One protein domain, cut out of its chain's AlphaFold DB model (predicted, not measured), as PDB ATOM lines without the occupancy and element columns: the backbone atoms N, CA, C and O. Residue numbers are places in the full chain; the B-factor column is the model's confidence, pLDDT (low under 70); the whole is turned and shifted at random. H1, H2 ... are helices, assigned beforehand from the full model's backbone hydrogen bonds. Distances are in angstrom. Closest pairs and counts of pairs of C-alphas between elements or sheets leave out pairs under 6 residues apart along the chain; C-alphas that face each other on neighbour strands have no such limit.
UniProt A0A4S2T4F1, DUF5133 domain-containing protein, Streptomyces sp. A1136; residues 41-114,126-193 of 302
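What this domain is: This is residues 41 to 114 and 126 to 193 of the 302 residues of the protein "DUF5133 domain-containing protein" of Streptomyces sp. A1136 (UniProt A0A4S2T4F1). Two groups of helices follow each other along a long axis: H1 to H4 make one, and the hairpin H5 and H6 with H7 across one end makes the other. The last part of H1 joins the groups, packing on one end of the hairpin. The printed part has 142 residues with seven named helices, H1 to H7 in chain order, and no named strand: all helix. It is compact, with a radius of gyration of the C-alphas of 16.0 A, and spans 55 by 27 by 26 A.

Where its parts are: H1, residues 41 to 55, begins with C-alpha 41 at (-16.749, 45.181, 46.115) and is 20.9 A long. H2 is residues 60 to 74, 21.2 A; H3 residues 78 to 90, 18.7 A; H4 residues 96 to 111, 22.1 A. H5, residues 128 to 147, is the longest at 28.8 A; H6, residues 152 to 169, is 25.7 A. H7, residues 174 to 189, 22.4 A, ends with C-alpha 189 at (-4.603, 30.998, 4.565).

How they stand to each other: H1 is the hub, touching H2, H3, H5 and H6. The closest C-alphas of H1 and H3, Ala 48 and Ala 82, are 5.1 A apart, at a steep tilt of 47 degrees. H1 touches H2 with residues 49 to 53 alone, about perpendicular at 75 degrees, the closest C-alphas being those of Thr 49 and Ala 63, 5.5 A apart. H4 touches H2, closest at C-alphas 70 and 101, 6.3 A. H1, H5 and H6 form an up and down bundle, each running against the one before. H1 residues 50 to 55 alone touch H5, C-alphas 54 and 142 being closest at 5.0 A. H7 touches H6, closest at C-alphas 166 and 177, 5.1 A, and H5. H1 and H7 are apart. Every O i to N i+4 pair is within hydrogen-bond range except in H3, 7 of 9.

The domain as a whole: C-alphas 75 and 193 are farthest apart, 57.6 A. Residues 115 to 125 are not printed; C-alphas 114 and 126 are 20.7 A apart across this cut. The links printed whole are tight. Residues 91, 111 to 114 and 186 to 193 have pLDDT under 70.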
ATOM      1  N   VAL A  41     -17.896  46.101  46.208       90.31
ATOM      2  CA  VAL A  41     -16.749  45.181  46.115       90.31
ATOM      3  C   VAL A  41     -17.088  43.982  45.232       90.31
ATOM      4  O   VAL A  41     -16.290  43.616  44.370       90.31
ATOM      5  N   LYS A  42     -18.284  43.398  45.375       91.81
ATOM      6  CA  LYS A  42     -18.731  42.296  44.514       91.81
ATOM      7  C   LYS A  42     -18.761  42.710  43.041       91.81
ATOM      8  O   LYS A  42     -18.204  42.004  42.208       91.81
ATOM      9  N   THR A  43     -19.366  43.853  42.714       93.75
ATOM     10  CA  THR A  43     -19.430  44.364  41.334       93.75
ATOM     11  C   THR A  43     -18.037  44.600  40.752       93.75
ATOM     12  O   THR A  43     -17.789  44.301  39.585       93.75
ATOM     13  N   LEU A  44     -17.108  45.106  41.561       93.62
ATOM     14  CA  LEU A  44     -15.721  45.300  41.156       93.62
ATOM     15  C   LEU A  44     -15.006  43.964  40.879       93.62
ATOM     16  O   LEU A  44     -14.308  43.848  39.873       93.62
ATOM     17  N   VAL A  45     -15.200  42.954  41.730       93.88
ATOM     18  CA  VAL A  45     -14.653  41.603  41.522       93.88
ATOM     19  C   VAL A  45     -15.264  40.945  40.283       93.88
ATOM     20  O   VAL A  45     -14.532  40.350  39.491       93.88
ATOM     21  N   ASP A  46     -16.572  41.098  40.059       94.31
ATOM     22  CA  ASP A  46     -17.253  40.615  38.850       94.31
ATOM     23  C   ASP A  46     -16.657  41.271  37.592       94.31
ATOM     24  O   ASP A  46     -16.355  40.586  36.612       94.31
ATOM     25  N   ARG A  47     -16.390  42.583  37.645       94.25
ATOM     26  CA  ARG A  47     -15.725  43.325  36.567       94.25
ATOM     27  C   ARG A  47     -14.301  42.820  36.317       94.25
ATOM     28  O   ARG A  47     -13.931  42.558  35.176       94.25
ATOM     29  N   ALA A  48     -13.498  42.657  37.366       93.69
ATOM     30  CA  ALA A  48     -12.141  42.126  37.249       93.69
ATOM     31  C   ALA A  48     -12.130  40.696  36.679       93.69
ATOM     32  O   ALA A  48     -11.288  40.363  35.847       93.69
ATOM     33  N   THR A  49     -13.109  39.877  37.068       94.38
ATOM     34  CA  THR A  49     -13.314  38.526  36.530       94.38
ATOM     35  C   THR A  49     -13.569  38.572  35.024       94.38
ATOM     36  O   THR A  49     -12.877  37.882  34.280       94.38
ATOM     37  N   GLY A  50     -14.489  39.424  34.554       91.69
ATOM     38  CA  GLY A  50     -14.757  39.588  33.121       91.69
ATOM     39  C   GLY A  50     -13.533  40.048  32.325       91.69
ATOM     40  O   GLY A  50     -13.252  39.498  31.259       91.69
ATOM     41  N   VAL A  51     -12.746  40.985  32.871       90.31
ATOM     42  CA  VAL A  51     -11.474  41.416  32.262       90.31
ATOM     43  C   VAL A  51     -10.496  40.245  32.144       90.31
ATOM     44  O   VAL A  51      -9.939  40.024  31.070       90.31
ATOM     45  N   LEU A  52     -10.298  39.461  33.207       89.31
ATOM     46  CA  LEU A  52      -9.382  38.318  33.170       89.31
ATOM     47  C   LEU A  52      -9.833  37.239  32.191       89.31
ATOM     48  O   LEU A  52      -8.996  36.774  31.426       89.31
ATOM     49  N   MET A  53     -11.123  36.891  32.161       90.56
ATOM     50  CA  MET A  53     -11.662  35.931  31.190       90.56
ATOM     51  C   MET A  53     -11.436  36.406  29.747       90.56
ATOM     52  O   MET A  53     -11.140  35.610  28.857       90.56
ATOM     53  N   ALA A  54     -11.550  37.713  29.491       87.00
ATOM     54  CA  ALA A  54     -11.321  38.267  28.161       87.00
ATOM     55  C   ALA A  54      -9.828  38.320  27.790       87.00
ATOM     56  O   ALA A  54      -9.469  38.055  26.640       87.00
ATOM     57  N   LEU A  55      -8.939  38.626  28.739       81.25
ATOM     58  CA  LEU A  55      -7.487  38.670  28.518       81.25
ATOM     59  C   LEU A  55      -6.858  37.273  28.436       81.25
ATOM     60  O   LEU A  55      -5.924  37.051  27.660       81.25
ATOM     61  N   VAL A  56      -7.362  36.335  29.228       81.38
ATOM     62  CA  VAL A  56      -6.980  34.926  29.270       81.38
ATOM     63  C   VAL A  56      -8.268  34.134  29.101       81.38
ATOM     64  O   VAL A  56      -9.015  34.044  30.069       81.38
ATOM     65  N   PRO A  57      -8.545  33.564  27.913       76.69
ATOM     66  CA  PRO A  57      -9.705  32.699  27.727       76.69
ATOM     67  C   PRO A  57      -9.699  31.597  28.794       76.69
ATOM     68  O   PRO A  57      -8.858  30.696  28.768       76.69
ATOM     69  N   CYS A  58     -10.569  31.736  29.789       83.19
ATOM     70  CA  CYS A  58     -10.700  30.846  30.934       83.19
ATOM     71  C   CYS A  58     -12.091  31.009  31.553       83.19
ATOM     72  O   CYS A  58     -12.782  31.996  31.296       83.19
ATOM     73  N   ASP A  59     -12.487  30.035  32.369       86.12
ATOM     74  CA  ASP A  59     -13.731  30.087  33.135       86.12
ATOM     75  C   ASP A  59     -13.651  31.091  34.306       86.12
ATOM     76  O   ASP A  59     -12.572  31.490  34.771       86.12
ATOM     77  N   ALA A  60     -14.814  31.487  34.832       88.00
ATOM     78  CA  ALA A  60     -14.891  32.427  35.953       88.00
ATOM     79  C   ALA A  60     -14.165  31.911  37.213       88.00
ATOM     80  O   ALA A  60     -13.620  32.692  37.998       88.00
ATOM     81  N   ARG A  61     -14.110  30.586  37.405       87.75
ATOM     82  CA  ARG A  61     -13.419  29.949  38.536       87.75
ATOM     83  C   ARG A  61     -11.906  30.161  38.457       87.75
ATOM     84  O   ARG A  61     -11.263  30.423  39.471       87.75
ATOM     85  N   THR A  62     -11.331  30.046  37.269       87.00
ATOM     86  CA  THR A  62      -9.908  30.236  36.992       87.00
ATOM     87  C   THR A  62      -9.534  31.701  37.117       87.00
ATOM     88  O   THR A  62      -8.546  32.003  37.781       87.00
ATOM     89  N   ALA A  63     -10.360  32.608  36.592       90.25
ATOM     90  CA  ALA A  63     -10.198  34.041  36.814       90.25
ATOM     91  C   ALA A  63     -10.225  34.397  38.315       90.25
ATOM     92  O   ALA A  63      -9.347  35.114  38.796       90.25
ATOM     93  N   GLY A  64     -11.155  33.821  39.086       90.31
ATOM     94  CA  GLY A  64     -11.214  33.992  40.541       90.31
ATOM     95  C   GLY A  64      -9.964  33.482  41.270       90.31
ATOM     96  O   GLY A  64      -9.462  34.153  42.173       90.31
ATOM     97  N   ARG A  65      -9.409  32.333  40.854       89.50
ATOM     98  CA  ARG A  65      -8.126  31.831  41.383       89.50
ATOM     99  C   ARG A  65      -6.970  32.775  41.071       89.50
ATOM    100  O   ARG A  65      -6.210  33.085  41.977       89.50
ATOM    101  N   LEU A  66      -6.878  33.286  39.841       88.69
ATOM    102  CA  LEU A  66      -5.835  34.242  39.453       88.69
ATOM    103  C   LEU A  66      -5.885  35.525  40.293       88.69
ATOM    104  O   LEU A  66      -4.834  36.013  40.714       88.69
ATOM    105  N   LEU A  67      -7.085  36.043  40.586       90.81
ATOM    106  CA  LEU A  67      -7.266  37.172  41.506       90.81
ATOM    107  C   LEU A  67      -6.764  36.829  42.912       90.81
ATOM    108  O   LEU A  67      -5.950  37.560  43.471       90.81
ATOM    109  N   ALA A  68      -7.211  35.704  43.471       90.50
ATOM    110  CA  ALA A  68      -6.833  35.294  44.821       90.50
ATOM    111  C   ALA A  68      -5.322  35.031  44.957       90.50
ATOM    112  O   ALA A  68      -4.703  35.464  45.929       90.50
ATOM    113  N   ASP A  69      -4.718  34.355  43.979       89.31
ATOM    114  CA  ASP A  69      -3.281  34.072  43.938       89.31
ATOM    115  C   ASP A  69      -2.466  35.362  43.861       89.31
ATOM    116  O   ASP A  69      -1.539  35.548  44.648       89.31
ATOM    117  N   THR A  70      -2.862  36.292  42.987       88.81
ATOM    118  CA  THR A  70      -2.185  37.590  42.855       88.81
ATOM    119  C   THR A  70      -2.250  38.390  44.156       88.81
ATOM    120  O   THR A  70      -1.228  38.925  44.595       88.81
ATOM    121  N   GLY A  71      -3.422  38.445  44.799       89.50
ATOM    122  CA  GLY A  71      -3.594  39.123  46.086       89.50
ATOM    123  C   GLY A  71      -2.685  38.532  47.164       89.50
ATOM    124  O   GLY A  71      -1.955  39.263  47.830       89.50
ATOM    125  N   ARG A  72      -2.615  37.194  47.259       89.31
ATOM    126  CA  ARG A  72      -1.709  36.499  48.191       89.31
ATOM    127  C   ARG A  72      -0.236  36.803  47.934       89.31
ATOM    128  O   ARG A  72       0.492  37.072  48.883       89.31
ATOM    129  N   THR A  73       0.208  36.779  46.678       87.38
ATOM    130  CA  THR A  73       1.611  37.052  46.324       87.38
ATOM    131  C   THR A  73       2.020  38.497  46.616       87.38
ATOM    132  O   THR A  73       3.185  38.757  46.900       87.38
ATOM    133  N   THR A  74       1.078  39.438  46.551       88.00
ATOM    134  CA  THR A  74       1.349  40.876  46.702       88.00
ATOM    135  C   THR A  74       0.945  41.445  48.061       88.00
ATOM    136  O   THR A  74       1.178  42.624  48.308       88.00
ATOM    137  N   GLY A  75       0.335  40.639  48.938       88.62
ATOM    138  CA  GLY A  75      -0.236  41.105  50.206       88.62
ATOM    139  C   GLY A  75      -1.410  42.078  50.031       88.62
ATOM    140  O   GLY A  75      -1.712  42.830  50.952       88.62
ATOM    141  N   SER A  76      -2.042  42.092  48.854       89.06
ATOM    142  CA  SER A  76      -3.152  42.992  48.522       89.06
ATOM    143  C   SER A  76      -4.497  42.348  48.847       89.06
ATOM    144  O   SER A  76      -4.686  41.141  48.665       89.06
ATOM    145  N   ASP A  77      -5.458  43.154  49.292       90.31
ATOM    146  CA  ASP A  77      -6.826  42.683  49.513       90.31
ATOM    147  C   ASP A  77      -7.569  42.421  48.170       90.31
ATOM    148  O   ASP A  77      -7.093  42.807  47.087       90.31
ATOM    149  N   PRO A  78      -8.735  41.736  48.184       88.31
ATOM    150  CA  PRO A  78      -9.487  41.436  46.963       88.31
ATOM    151  C   PRO A  78      -9.925  42.676  46.175       88.31
ATOM    152  O   PRO A  78      -9.991  42.623  44.946       88.31
ATOM    153  N   ARG A  79     -10.207  43.791  46.859       91.25
ATOM    154  CA  ARG A  79     -10.625  45.047  46.231       91.25
ATOM    155  C   ARG A  79      -9.453  45.672  45.479       91.25
ATOM    156  O   ARG A  79      -9.591  45.952  44.294       91.25
ATOM    157  N   GLN A  80      -8.296  45.807  46.121       89.88
ATOM    158  CA  GLN A  80      -7.070  46.334  45.516       89.88
ATOM    159  C   GLN A  80      -6.646  45.508  44.298       89.88
ATOM    160  O   GLN A  80      -6.307  46.053  43.247       89.88
ATOM    161  N   THR A  81      -6.724  44.180  44.406       90.50
ATOM    162  CA  THR A  81      -6.380  43.283  43.295       90.50
ATOM    163  C   THR A  81      -7.355  43.438  42.122       90.50
ATOM    164  O   THR A  81      -6.936  43.493  40.963       90.50
ATOM    165  N   ALA A  82      -8.656  43.558  42.403       92.00
ATOM    166  CA  ALA A  82      -9.673  43.765  41.377       92.00
ATOM    167  C   ALA A  82      -9.576  45.158  40.719       92.00
ATOM    168  O   ALA A  82      -9.658  45.259  39.494       92.00
ATOM    169  N   GLU A  83      -9.326  46.221  41.493       90.38
ATOM    170  CA  GLU A  83      -9.043  47.570  40.976       90.38
ATOM    171  C   GLU A  83      -7.835  47.561  40.037       90.38
ATOM    172  O   GLU A  83      -7.877  48.183  38.970       90.38
ATOM    173  N   ALA A  84      -6.792  46.808  40.395       86.81
ATOM    174  CA  ALA A  84      -5.589  46.692  39.591       86.81
ATOM    175  C   ALA A  84      -5.823  45.975  38.259       86.81
ATOM    176  O   ALA A  84      -5.304  46.389  37.225       86.81
ATOM    177  N   VAL A  85      -6.649  44.934  38.253       87.88
ATOM    178  CA  VAL A  85      -7.034  44.231  37.023       87.88
ATOM    179  C   VAL A  85      -7.871  45.127  36.115       87.88
ATOM    180  O   VAL A  85      -7.604  45.205  34.920       87.88
ATOM    181  N   VAL A  86      -8.849  45.851  36.664       87.12
ATOM    182  CA  VAL A  86      -9.672  46.796  35.887       87.12
ATOM    183  C   VAL A  86      -8.832  47.961  35.348       87.12
ATOM    184  O   VAL A  86      -9.090  48.465  34.255       87.12
ATOM    185  N   ALA A  87      -7.795  48.379  36.074       83.56
ATOM    186  CA  ALA A  87      -6.860  49.396  35.610       83.56
ATOM    187  C   ALA A  87      -6.074  48.973  34.355       83.56
ATOM    188  O   ALA A  87      -5.728  49.854  33.570       83.56
ATOM    189  N   LEU A  88      -5.865  47.666  34.114       75.38
ATOM    190  CA  LEU A  88      -5.150  47.162  32.929       75.38
ATOM    191  C   LEU A  88      -5.797  47.613  31.616       75.38
ATOM    192  O   LEU A  88      -5.086  47.983  30.688       75.38
ATOM    193  N   ILE A  89      -7.132  47.605  31.548       71.00
ATOM    194  CA  ILE A  89      -7.878  48.010  30.345       71.00
ATOM    195  C   ILE A  89      -8.054  49.529  30.241       71.00
ATOM    196  O   ILE A  89      -8.356  50.042  29.174       71.00
ATOM    197  N   SER A  90      -7.882  50.252  31.352       70.12
ATOM    198  CA  SER A  90      -8.064  51.710  31.408       70.12
ATOM    199  C   SER A  90      -6.740  52.475  31.293       70.12
ATOM    200  O   SER A  90      -6.742  53.697  31.392       70.12
ATOM    201  N   GLY A  91      -5.606  51.772  31.173       65.75
ATOM    202  CA  GLY A  91      -4.274  52.380  31.103       65.75
ATOM    203  C   GLY A  91      -3.837  53.121  32.370       65.75
ATOM    204  O   GLY A  91      -2.924  53.936  32.306       65.75
ATOM    205  N   ARG A  92      -4.482  52.873  33.520       74.25
ATOM    206  CA  ARG A  92      -4.111  53.549  34.773       74.25
ATOM    207  C   ARG A  92      -2.821  52.970  35.336       74.25
ATOM    208  O   ARG A  92      -2.596  51.759  35.283       74.25
ATOM    209  N   ASP A  93      -2.010  53.837  35.930       73.19
ATOM    210  CA  ASP A  93      -0.753  53.425  36.533       73.19
ATOM    211  C   ASP A  93      -0.956  52.510  37.742       73.19
ATOM    212  O   ASP A  93      -1.780  52.749  38.623       73.19
ATOM    213  N   LEU A  94      -0.161  51.441  37.767       74.88
ATOM    214  CA  LEU A  94      -0.139  50.439  38.833       74.88
ATOM    215  C   LEU A  94       1.213  50.413  39.542       74.88
ATOM    216  O   LEU A  94       2.234  50.583  38.868       74.88
ATOM    217  N   PRO A  95       1.266  50.087  40.847       80.75
ATOM    218  CA  PRO A  95       2.523  49.772  41.514       80.75
ATOM    219  C   PRO A  95       3.294  48.696  40.738       80.75
ATOM    220  O   PRO A  95       2.716  47.689  40.316       80.75
ATOM    221  N   ALA A  96       4.602  48.896  40.541       76.56
ATOM    222  CA  ALA A  96       5.418  48.040  39.675       76.56
ATOM    223  C   ALA A  96       5.362  46.553  40.072       76.56
ATOM    224  O   ALA A  96       5.221  45.695  39.201       76.56
ATOM    225  N   GLY A  97       5.379  46.255  41.379       79.19
ATOM    226  CA  GLY A  97       5.267  44.887  41.897       79.19
ATOM    227  C   GLY A  97       3.933  44.217  41.552       79.19
ATOM    228  O   GLY A  97       3.919  43.088  41.067       79.19
ATOM    229  N   LEU A  98       2.815  44.935  41.702       77.75
ATOM    230  CA  LEU A  98       1.479  44.424  41.378       77.75
ATOM    231  C   LEU A  98       1.298  44.231  39.868       77.75
ATOM    232  O   LEU A  98       0.779  43.211  39.417       77.75
ATOM    233  N   ARG A  99       1.817  45.169  39.069       79.94
ATOM    234  CA  ARG A  99       1.855  45.072  37.605       79.94
ATOM    235  C   ARG A  99       2.654  43.852  37.139       79.94
ATOM    236  O   ARG A  99       2.220  43.144  36.229       79.94
ATOM    237  N   GLN A 100       3.817  43.600  37.741       77.19
ATOM    238  CA  GLN A 100       4.663  42.452  37.417       77.19
ATOM    239  C   GLN A 100       4.009  41.131  37.836       77.19
ATOM    240  O   GLN A 100       4.003  40.193  37.040       77.19
ATOM    241  N   ALA A 101       3.411  41.074  39.030       78.50
ATOM    242  CA  ALA A 101       2.689  39.903  39.520       78.50
ATOM    243  C   ALA A 101       1.504  39.546  38.608       78.50
ATOM    244  O   ALA A 101       1.415  38.411  38.145       78.50
ATOM    245  N   LEU A 102       0.662  40.525  38.254       79.12
ATOM    246  CA  LEU A 102      -0.465  40.329  37.334       79.12
ATOM    247  C   LEU A 102      -0.008  39.855  35.951       79.12
ATOM    248  O   LEU A 102      -0.564  38.906  35.402       79.12
ATOM    249  N   ARG A 103       1.040  40.470  35.388       79.12
ATOM    250  CA  ARG A 103       1.619  40.031  34.106       79.12
ATOM    251  C   ARG A 103       2.164  38.608  34.183       79.12
ATOM    252  O   ARG A 103       1.978  37.844  33.238       79.12
ATOM    253  N   GLY A 104       2.824  38.258  35.286       75.69
ATOM    254  CA  GLY A 104       3.317  36.911  35.554       75.69
ATOM    255  C   GLY A 104       2.184  35.891  35.632       75.69
ATOM    256  O   GLY A 104       2.252  34.870  34.956       75.69
ATOM    257  N   ALA A 105       1.117  36.201  36.372       80.25
ATOM    258  CA  ALA A 105      -0.060  35.348  36.519       80.25
ATOM    259  C   ALA A 105      -0.796  35.139  35.184       80.25
ATOM    260  O   ALA A 105      -1.066  34.003  34.800       80.25
ATOM    261  N   ILE A 106      -1.041  36.218  34.429       80.06
ATOM    262  CA  ILE A 106      -1.655  36.165  33.091       80.06
ATOM    263  C   ILE A 106      -0.803  35.326  32.136       80.06
ATOM    264  O   ILE A 106      -1.324  34.459  31.437       80.06
ATOM    265  N   ARG A 107       0.517  35.558  32.103       76.56
ATOM    266  CA  ARG A 107       1.433  34.778  31.261       76.56
ATOM    267  C   ARG A 107       1.432  33.310  31.672       76.56
ATOM    268  O   ARG A 107       1.297  32.459  30.802       76.56
ATOM    269  N   GLY A 108       1.526  33.032  32.971       74.81
ATOM    270  CA  GLY A 108       1.470  31.688  33.536       74.81
ATOM    271  C   GLY A 108       0.225  30.941  33.073       74.81
ATOM    272  O   GLY A 108       0.357  29.879  32.474       74.81
ATOM    273  N   ALA A 109      -0.950  31.555  33.226       76.69
ATOM    274  CA  ALA A 109      -2.232  30.986  32.818       76.69
ATOM    275  C   ALA A 109      -2.333  30.704  31.309       76.69
ATOM    276  O   ALA A 109      -2.970  29.735  30.907       76.69
ATOM    277  N   ARG A 110      -1.677  31.512  30.467       74.62
ATOM    278  CA  ARG A 110      -1.557  31.248  29.022       74.62
ATOM    279  C   ARG A 110      -0.588  30.100  28.717       74.62
ATOM    280  O   ARG A 110      -0.742  29.400  27.729       74.62
ATOM    281  N   THR A 111       0.425  29.890  29.549       63.25
ATOM    282  CA  THR A 111       1.474  28.885  29.309       63.25
ATOM    283  C   THR A 111       1.264  27.554  30.028       63.25
ATOM    284  O   THR A 111       2.035  26.630  29.785       63.25
ATOM    285  N   THR A 112       0.272  27.430  30.918       59.44
ATOM    286  CA  THR A 112      -0.003  26.175  31.629       59.44
ATOM    287  C   THR A 112      -0.478  25.110  30.646       59.44
ATOM    288  O   THR A 112      -1.660  25.017  30.328       59.44
ATOM    289  N   THR A 113       0.462  24.288  30.191       54.41
ATOM    290  CA  THR A 113       0.182  23.113  29.373       54.41
ATOM    291  C   THR A 113      -0.295  21.972  30.255       54.41
ATOM    292  O   THR A 113       0.431  21.545  31.160       54.41
ATOM    293  N   VAL A 114      -1.484  21.442  29.985       55.16
ATOM    294  CA  VAL A 114      -1.936  20.200  30.621       55.16
ATOM    295  C   VAL A 114      -1.466  19.038  29.744       55.16
ATOM    296  O   VAL A 114      -1.853  18.990  28.578       55.16
ATOM    297  N   PRO A 126     -10.390  19.300  12.525       84.56
ATOM    298  CA  PRO A 126     -11.638  20.014  12.291       84.56
ATOM    299  C   PRO A 126     -11.579  20.814  10.983       84.56
ATOM    300  O   PRO A 126     -10.505  21.252  10.557       84.56
ATOM    301  N   ASP A 127     -12.738  21.017  10.348       83.19
ATOM    302  CA  ASP A 127     -12.844  21.841   9.140       83.19
ATOM    303  C   ASP A 127     -12.379  23.283   9.450       83.19
ATOM    304  O   ASP A 127     -12.951  23.934  10.334       83.19
ATOM    305  N   PRO A 128     -11.378  23.826   8.723       81.62
ATOM    306  CA  PRO A 128     -10.909  25.195   8.914       81.62
ATOM    307  C   PRO A 128     -12.002  26.266   8.813       81.62
ATOM    308  O   PRO A 128     -11.860  27.331   9.410       81.62
ATOM    309  N   ARG A 129     -13.091  26.036   8.066       81.12
ATOM    310  CA  ARG A 129     -14.214  26.986   7.998       81.12
ATOM    311  C   ARG A 129     -14.927  27.105   9.341       81.12
ATOM    312  O   ARG A 129     -15.125  28.220   9.814       81.12
ATOM    313  N   ILE A 130     -15.223  25.968   9.968       87.44
ATOM    314  CA  ILE A 130     -15.881  25.900  11.278       87.44
ATOM    315  C   ILE A 130     -14.975  26.534  12.338       87.44
ATOM    316  O   ILE A 130     -15.404  27.405  13.091       87.44
ATOM    317  N   VAL A 131     -13.684  26.190  12.346       87.00
ATOM    318  CA  VAL A 131     -12.719  26.784  13.288       87.00
ATOM    319  C   VAL A 131     -12.659  28.309  13.143       87.00
ATOM    320  O   VAL A 131     -12.633  29.019  14.148       87.00
ATOM    321  N   ARG A 132     -12.697  28.839  11.913       84.00
ATOM    322  CA  ARG A 132     -12.691  30.289  11.667       84.00
ATOM    323  C   ARG A 132     -13.920  30.975  12.260       84.00
ATOM    324  O   ARG A 132     -13.774  32.029  12.874       84.00
ATOM    325  N   GLU A 133     -15.098  30.383  12.094       86.69
ATOM    326  CA  GLU A 133     -16.350  30.907  12.642       86.69
ATOM    327  C   GLU A 133     -16.306  30.979  14.175       86.69
ATOM    328  O   GLU A 133     -16.583  32.029  14.761       86.69
ATOM    329  N   HIS A 134     -15.862  29.904  14.832       90.75
ATOM    330  CA  HIS A 134     -15.735  29.871  16.290       90.75
ATOM    331  C   HIS A 134     -14.702  30.877  16.815       90.75
ATOM    332  O   HIS A 134     -14.965  31.564  17.805       90.75
ATOM    333  N   LEU A 135     -13.556  31.025  16.141       86.81
ATOM    334  CA  LEU A 135     -12.553  32.037  16.495       86.81
ATOM    335  C   LEU A 135     -13.103  33.463  16.345       86.81
ATOM    336  O   LEU A 135     -12.881  34.299  17.223       86.81
ATOM    337  N   ALA A 136     -13.845  33.742  15.271       83.50
ATOM    338  CA  ALA A 136     -14.476  35.043  15.052       83.50
ATOM    339  C   ALA A 136     -15.537  35.351  16.124       83.50
ATOM    340  O   ALA A 136     -15.565  36.460  16.674       83.50
ATOM    341  N   ARG A 137     -16.367  34.360  16.487       90.19
ATOM    342  CA  ARG A 137     -17.355  34.484  17.571       90.19
ATOM    343  C   ARG A 137     -16.669  34.754  18.910       90.19
ATOM    344  O   ARG A 137     -17.035  35.715  19.586       90.19
ATOM    345  N   LEU A 138     -15.637  33.982  19.261       88.69
ATOM    346  CA  LEU A 138     -14.870  34.168  20.495       88.69
ATOM    347  C   LEU A 138     -14.246  35.571  20.568       88.69
ATOM    348  O   LEU A 138     -14.362  36.243  21.588       88.69
ATOM    349  N   ARG A 139     -13.629  36.059  19.483       86.06
ATOM    350  CA  ARG A 139     -13.059  37.420  19.418       86.06
ATOM    351  C   ARG A 139     -14.118  38.500  19.613       86.06
ATOM    352  O   ARG A 139     -13.907  39.431  20.388       86.06
ATOM    353  N   THR A 140     -15.269  38.343  18.964       85.50
ATOM    354  CA  THR A 140     -16.395  39.279  19.085       85.50
ATOM    355  C   THR A 140     -16.905  39.353  20.520       85.50
ATOM    356  O   THR A 140     -17.080  40.449  21.055       85.50
ATOM    357  N   VAL A 141     -17.119  38.201  21.162       90.25
ATOM    358  CA  VAL A 141     -17.587  38.146  22.552       90.25
ATOM    359  C   VAL A 141     -16.536  38.728  23.494       90.25
ATOM    360  O   VAL A 141     -16.884  39.564  24.318       90.25
ATOM    361  N   ARG A 142     -15.249  38.396  23.323       88.44
ATOM    362  CA  ARG A 142     -14.151  38.974  24.122       88.44
ATOM    363  C   ARG A 142     -14.138  40.500  24.079       88.44
ATOM    364  O   ARG A 142     -14.027  41.117  25.134       88.44
ATOM    365  N   ARG A 143     -14.282  41.103  22.892       86.38
ATOM    366  CA  ARG A 143     -14.337  42.566  22.738       86.38
ATOM    367  C   ARG A 143     -15.506  43.165  23.519       86.38
ATOM    368  O   ARG A 143     -15.296  44.052  24.338       86.38
ATOM    369  N   ARG A 144     -16.709  42.608  23.352       87.56
ATOM    370  CA  ARG A 144     -17.900  43.047  24.098       87.56
ATOM    371  C   ARG A 144     -17.721  42.890  25.610       87.56
ATOM    372  O   ARG A 144     -18.106  43.773  26.367       87.56
ATOM    373  N   THR A 145     -17.094  41.805  26.067       90.38
ATOM    374  CA  THR A 145     -16.791  41.601  27.491       90.38
ATOM    375  C   THR A 145     -15.795  42.636  28.018       90.38
ATOM    376  O   THR A 145     -15.915  43.048  29.164       90.38
ATOM    377  N   LEU A 146     -14.830  43.100  27.219       87.56
ATOM    378  CA  LEU A 146     -13.930  44.187  27.632       87.56
ATOM    379  C   LEU A 146     -14.654  45.540  27.731       87.56
ATOM    380  O   LEU A 146     -14.321  46.335  28.609       87.56
ATOM    381  N   GLU A 147     -15.660  45.775  26.885       87.69
ATOM    382  CA  GLU A 147     -16.522  46.967  26.927       87.69
ATOM    383  C   GLU A 147     -17.471  46.948  28.141       87.69
ATOM    384  O   GLU A 147     -17.643  47.968  28.811       87.69
ATOM    385  N   ALA A 148     -18.036  45.783  28.480       89.50
ATOM    386  CA  ALA A 148     -18.955  45.598  29.609       89.50
ATOM    387  C   ALA A 148     -18.552  44.429  30.546       89.50
ATOM    388  O   ALA A 148     -19.276  43.440  30.673       89.50
ATOM    389  N   PRO A 149     -17.429  44.536  31.284       90.50
ATOM    390  CA  PRO A 149     -16.850  43.394  32.001       90.50
ATOM    391  C   PRO A 149     -17.649  42.897  33.209       90.50
ATOM    392  O   PRO A 149     -17.431  41.779  33.670       90.50
ATOM    393  N   ALA A 150     -18.566  43.708  33.738       91.25
ATOM    394  CA  ALA A 150     -19.451  43.296  34.825       91.25
ATOM    395  C   ALA A 150     -20.681  42.504  34.335       91.25
ATOM    396  O   ALA A 150     -21.370  41.900  35.158       91.25
ATOM    397  N   ASP A 151     -20.958  42.483  33.024       94.25
ATOM    398  CA  ASP A 151     -22.143  41.836  32.457       94.25
ATOM    399  C   ASP A 151     -22.058  40.299  32.601       94.25
ATOM    400  O   ASP A 151     -21.159  39.662  32.036       94.25
ATOM    401  N   PRO A 152     -22.966  39.663  33.369       94.12
ATOM    402  CA  PRO A 152     -22.965  38.214  33.547       94.12
ATOM    403  C   PRO A 152     -23.298  37.443  32.262       94.12
ATOM    404  O   PRO A 152     -22.809  36.327  32.100       94.12
ATOM    405  N   VAL A 153     -24.078  38.020  31.341       96.25
ATOM    406  CA  VAL A 153     -24.453  37.373  30.075       96.25
ATOM    407  C   VAL A 153     -23.234  37.261  29.166       96.25
ATOM    408  O   VAL A 153     -22.957  36.189  28.631       96.25
ATOM    409  N   LEU A 154     -22.451  38.336  29.038       94.19
ATOM    410  CA  LEU A 154     -21.225  38.328  28.235       94.19
ATOM    411  C   LEU A 154     -20.156  37.390  28.808       94.19
ATOM    412  O   LEU A 154     -19.463  36.720  28.042       94.19
ATOM    413  N   ARG A 155     -20.044  37.285  30.139       93.75
ATOM    414  CA  ARG A 155     -19.158  36.297  30.781       93.75
ATOM    415  C   ARG A 155     -19.598  34.862  30.493       93.75
ATOM    416  O   ARG A 155     -18.751  34.047  30.143       93.75
ATOM    417  N   GLY A 156     -20.900  34.578  30.568       94.31
ATOM    418  CA  GLY A 156     -21.448  33.266  30.213       94.31
ATOM    419  C   GLY A 156     -21.196  32.897  28.748       94.31
ATOM    420  O   GLY A 156     -20.710  31.807  28.467       94.31
ATOM    421  N   LEU A 157     -21.429  33.829  27.817       95.00
ATOM    422  CA  LEU A 157     -21.135  33.628  26.391       95.00
ATOM    423  C   LEU A 157     -19.639  33.418  26.126       95.00
ATOM    424  O   LEU A 157     -19.259  32.668  25.225       95.00
ATOM    425  N   LEU A 158     -18.776  34.103  26.877       92.00
ATOM    426  CA  LEU A 158     -17.332  33.949  26.748       92.00
ATOM    427  C   LEU A 158     -16.882  32.551  27.190       92.00
ATOM    428  O   LEU A 158     -16.073  31.936  26.503       92.00
ATOM    429  N   GLU A 159     -17.440  32.043  28.287       92.31
ATOM    430  CA  GLU A 159     -17.206  30.676  28.766       92.31
ATOM    431  C   GLU A 159     -17.745  29.633  27.771       92.31
ATOM    432  O   GLU A 159     -16.996  28.765  27.335       92.31
ATOM    433  N   GLU A 160     -18.979  29.792  27.282       93.69
ATOM    434  CA  GLU A 160     -19.580  28.902  26.273       93.69
ATOM    435  C   GLU A 160     -18.746  28.837  24.983       93.69
ATOM    436  O   GLU A 160     -18.482  27.762  24.443       93.69
ATOM    437  N   THR A 161     -18.312  29.992  24.467       92.75
ATOM    438  CA  THR A 161     -17.514  30.048  23.231       92.75
ATOM    439  C   THR A 161     -16.112  29.476  23.417       92.75
ATOM    440  O   THR A 161     -15.587  28.848  22.495       92.75
ATOM    441  N   ALA A 162     -15.520  29.655  24.600       89.69
ATOM    442  CA  ALA A 162     -14.268  29.026  24.999       89.69
ATOM    443  C   ALA A 162     -14.396  27.494  25.065       89.69
ATOM    444  O   ALA A 162     -13.578  26.791  24.470       89.69
ATOM    445  N   ASP A 163     -15.442  26.979  25.707       89.56
ATOM    446  CA  ASP A 163     -15.694  25.540  25.844       89.56
ATOM    447  C   ASP A 163     -16.008  24.874  24.502       89.56
ATOM    448  O   ASP A 163     -15.471  23.809  24.191       89.56
ATOM    449  N   ALA A 164     -16.812  25.524  23.658       91.62
ATOM    450  CA  ALA A 164     -17.081  25.046  22.305       91.62
ATOM    451  C   ALA A 164     -15.787  24.908  21.489       91.62
ATOM    452  O   ALA A 164     -15.613  23.932  20.757       91.62
ATOM    453  N   LEU A 165     -14.853  25.853  21.641       89.50
ATOM    454  CA  LEU A 165     -13.557  25.789  20.973       89.50
ATOM    455  C   LEU A 165     -12.669  24.673  21.544       89.50
ATOM    456  O   LEU A 165     -12.018  23.974  20.768       89.50
ATOM    457  N   CYS A 166     -12.672  24.460  22.864       87.81
ATOM    458  CA  CYS A 166     -12.002  23.320  23.505       87.81
ATOM    459  C   CYS A 166     -12.486  21.985  22.937       87.81
ATOM    460  O   CYS A 166     -11.665  21.142  22.577       87.81
ATOM    461  N   LEU A 167     -13.805  21.811  22.816       89.81
ATOM    462  CA  LEU A 167     -14.412  20.605  22.255       89.81
ATOM    463  C   LEU A 167     -14.051  20.424  20.777       89.81
ATOM    464  O   LEU A 167     -13.662  19.329  20.376       89.81
ATOM    465  N   LEU A 168     -14.143  21.493  19.979       90.19
ATOM    466  CA  LEU A 168     -13.840  21.465  18.547       90.19
ATOM    467  C   LEU A 168     -12.374  21.112  18.264       90.19
ATOM    468  O   LEU A 168     -12.081  20.391  17.312       90.19
ATOM    469  N   MET A 169     -11.456  21.644  19.071       86.81
ATOM    470  CA  MET A 169     -10.014  21.484  18.877       86.81
ATOM    471  C   MET A 169      -9.421  20.310  19.672       86.81
ATOM    472  O   MET A 169      -8.233  20.038  19.542       86.81
ATOM    473  N   ASP A 170     -10.231  19.624  20.480       86.25
ATOM    474  CA  ASP A 170      -9.825  18.578  21.423       86.25
ATOM    475  C   ASP A 170      -8.721  19.002  22.415       86.25
ATOM    476  O   ASP A 170      -7.773  18.267  22.701       86.25
ATOM    477  N   HIS A 171      -8.852  20.213  22.961       82.44
ATOM    478  CA  HIS A 171      -7.922  20.776  23.942       82.44
ATOM    479  C   HIS A 171      -8.558  20.923  25.324       82.44
ATOM    480  O   HIS A 171      -9.762  21.110  25.474       82.44
ATOM    481  N   ARG A 172      -7.721  20.834  26.365       78.44
ATOM    482  CA  ARG A 172      -8.156  20.861  27.773       78.44
ATOM    483  C   ARG A 172      -8.336  22.269  28.324       78.44
ATOM    484  O   ARG A 172      -9.011  22.428  29.336       78.44
ATOM    485  N   THR A 173      -7.695  23.261  27.712       81.06
ATOM    486  CA  THR A 173      -7.774  24.655  28.146       81.06
ATOM    487  C   THR A 173      -8.202  25.547  26.981       81.06
ATOM    488  O   THR A 173      -7.770  25.313  25.845       81.06
ATOM    489  N   PRO A 174      -8.997  26.605  27.231       83.69
ATOM    490  CA  PRO A 174      -9.426  27.488  26.150       83.69
ATOM    491  C   PRO A 174      -8.280  28.242  25.484       83.69
ATOM    492  O   PRO A 174      -8.342  28.532  24.291       83.69
ATOM    493  N   HIS A 175      -7.207  28.537  26.224       80.38
ATOM    494  CA  HIS A 175      -6.024  29.159  25.640       80.38
ATOM    495  C   HIS A 175      -5.316  28.236  24.638       80.38
ATOM    496  O   HIS A 175      -4.957  28.682  23.549       80.38
ATOM    497  N   GLU A 176      -5.137  26.951  24.964       79.25
ATOM    498  CA  GLU A 176      -4.562  25.986  24.021       79.25
ATOM    499  C   GLU A 176      -5.456  25.804  22.794       79.25
ATOM    500  O   GLU A 176      -4.959  25.833  21.669       79.25
ATOM    501  N   ALA A 177      -6.770  25.680  23.003       85.38
ATOM    502  CA  ALA A 177      -7.742  25.538  21.925       85.38
ATOM    503  C   ALA A 177      -7.708  26.738  20.966       85.38
ATOM    504  O   ALA A 177      -7.661  26.561  19.746       85.38
ATOM    505  N   LEU A 178      -7.646  27.958  21.515       84.62
ATOM    506  CA  LEU A 178      -7.457  29.193  20.756       84.62
ATOM    507  C   LEU A 178      -6.188  29.130  19.905       84.62
ATOM    508  O   LEU A 178      -6.253  29.325  18.692       84.62
ATOM    509  N   ARG A 179      -5.045  28.810  20.519       78.44
ATOM    510  CA  ARG A 179      -3.749  28.790  19.825       78.44
ATOM    511  C   ARG A 179      -3.681  27.715  18.749       78.44
ATOM    512  O   ARG A 179      -3.170  27.978  17.662       78.44
ATOM    513  N   ALA A 180      -4.211  26.529  19.025       79.88
ATOM    514  CA  ALA A 180      -4.283  25.447  18.055       79.88
ATOM    515  C   ALA A 180      -5.183  25.818  16.866       79.88
ATOM    516  O   ALA A 180      -4.801  25.595  15.715       79.88
ATOM    517  N   GLY A 181      -6.341  26.432  17.132       82.12
ATOM    518  CA  GLY A 181      -7.249  26.910  16.094       82.12
ATOM    519  C   GLY A 181      -6.601  27.984  15.222       82.12
ATOM    520  O   GLY A 181      -6.642  27.903  13.997       82.12
ATOM    521  N   GLU A 182      -5.933  28.957  15.840       80.06
ATOM    522  CA  GLU A 182      -5.214  30.023  15.143       80.06
ATOM    523  C   GLU A 182      -4.132  29.471  14.210       80.06
ATOM    524  O   GLU A 182      -4.105  29.819  13.027       80.06
ATOM    525  N   VAL A 183      -3.293  28.555  14.699       74.44
ATOM    526  CA  VAL A 183      -2.257  27.888  13.892       74.44
ATOM    527  C   VAL A 183      -2.870  27.110  12.723       74.44
ATOM    528  O   VAL A 183      -2.351  27.165  11.605       74.44
ATOM    529  N   LEU A 184      -3.995  26.425  12.947       76.69
ATOM    530  CA  LEU A 184      -4.699  25.681  11.903       76.69
ATOM    531  C   LEU A 184      -5.243  26.606  10.800       76.69
ATOM    532  O   LEU A 184      -5.091  26.300   9.615       76.69
ATOM    533  N   ILE A 185      -5.817  27.758  11.161       76.06
ATOM    534  CA  ILE A 185      -6.270  28.760  10.182       76.06
ATOM    535  C   ILE A 185      -5.097  29.370   9.424       76.06
ATOM    536  O   ILE A 185      -5.184  29.539   8.204       76.06
ATOM    537  N   ALA A 186      -4.002  29.665  10.121       69.00
ATOM    538  CA  ALA A 186      -2.827  30.257   9.507       69.00
ATOM    539  C   ALA A 186      -2.253  29.359   8.402       69.00
ATOM    540  O   ALA A 186      -2.047  29.817   7.279       69.00
ATOM    541  N   ALA A 187      -2.111  28.059   8.676       65.88
ATOM    542  CA  ALA A 187      -1.690  27.075   7.678       65.88
ATOM    543  C   ALA A 187      -2.650  26.992   6.471       65.88
ATOM    544  O   ALA A 187      -2.237  26.689   5.355       65.88
ATOM    545  N   GLY A 188      -3.944  27.263   6.677       64.81
ATOM    546  CA  GLY A 188      -4.949  27.285   5.615       64.81
ATOM    547  C   GLY A 188      -4.882  28.518   4.710       64.81
ATOM    548  O   GLY A 188      -5.056  28.368   3.505       64.81
ATOM    549  N   ARG A 189      -4.638  29.706   5.281       66.06
ATOM    550  CA  ARG A 189      -4.603  30.998   4.565       66.06
ATOM    551  C   ARG A 189      -3.346  31.201   3.721       66.06
ATOM    552  O   ARG A 189      -3.401  31.905   2.726       66.06
ATOM    553  N   MET A 190      -2.239  30.561   4.085       62.84
ATOM    554  CA  MET A 190      -0.964  30.659   3.361       62.84
ATOM    555  C   MET A 190      -0.850  29.666   2.179       62.84
ATOM    556  O   MET A 190       0.243  29.391   1.683       62.84
ATOM    557  N   ARG A 191      -1.981  29.099   1.730       60.81
ATOM    558  CA  ARG A 191      -2.092  28.290   0.508       60.81
ATOM    559  C   ARG A 191      -2.692  29.149  -0.604       60.81
ATOM    560  O   ARG A 191      -3.899  29.385  -0.593       60.81
ATOM    561  N   THR A 192      -1.881  29.565  -1.573       51.34
ATOM    562  CA  THR A 192      -2.344  30.329  -2.745       51.34
ATOM    563  C   THR A 192      -2.407  29.411  -3.964       51.34
ATOM    564  O   THR A 192      -1.424  28.762  -4.305       51.34
ATOM    565  N   GLY A 193      -3.559  29.338  -4.643       50.03
ATOM    566  CA  GLY A 193      -3.657  28.741  -5.986       50.03
ATOM    567  C   GLY A 193      -3.171  27.289  -6.128       50.03
ATOM    568  O   GLY A 193      -2.706  26.912  -7.196       50.03
TER     569      GLY A 193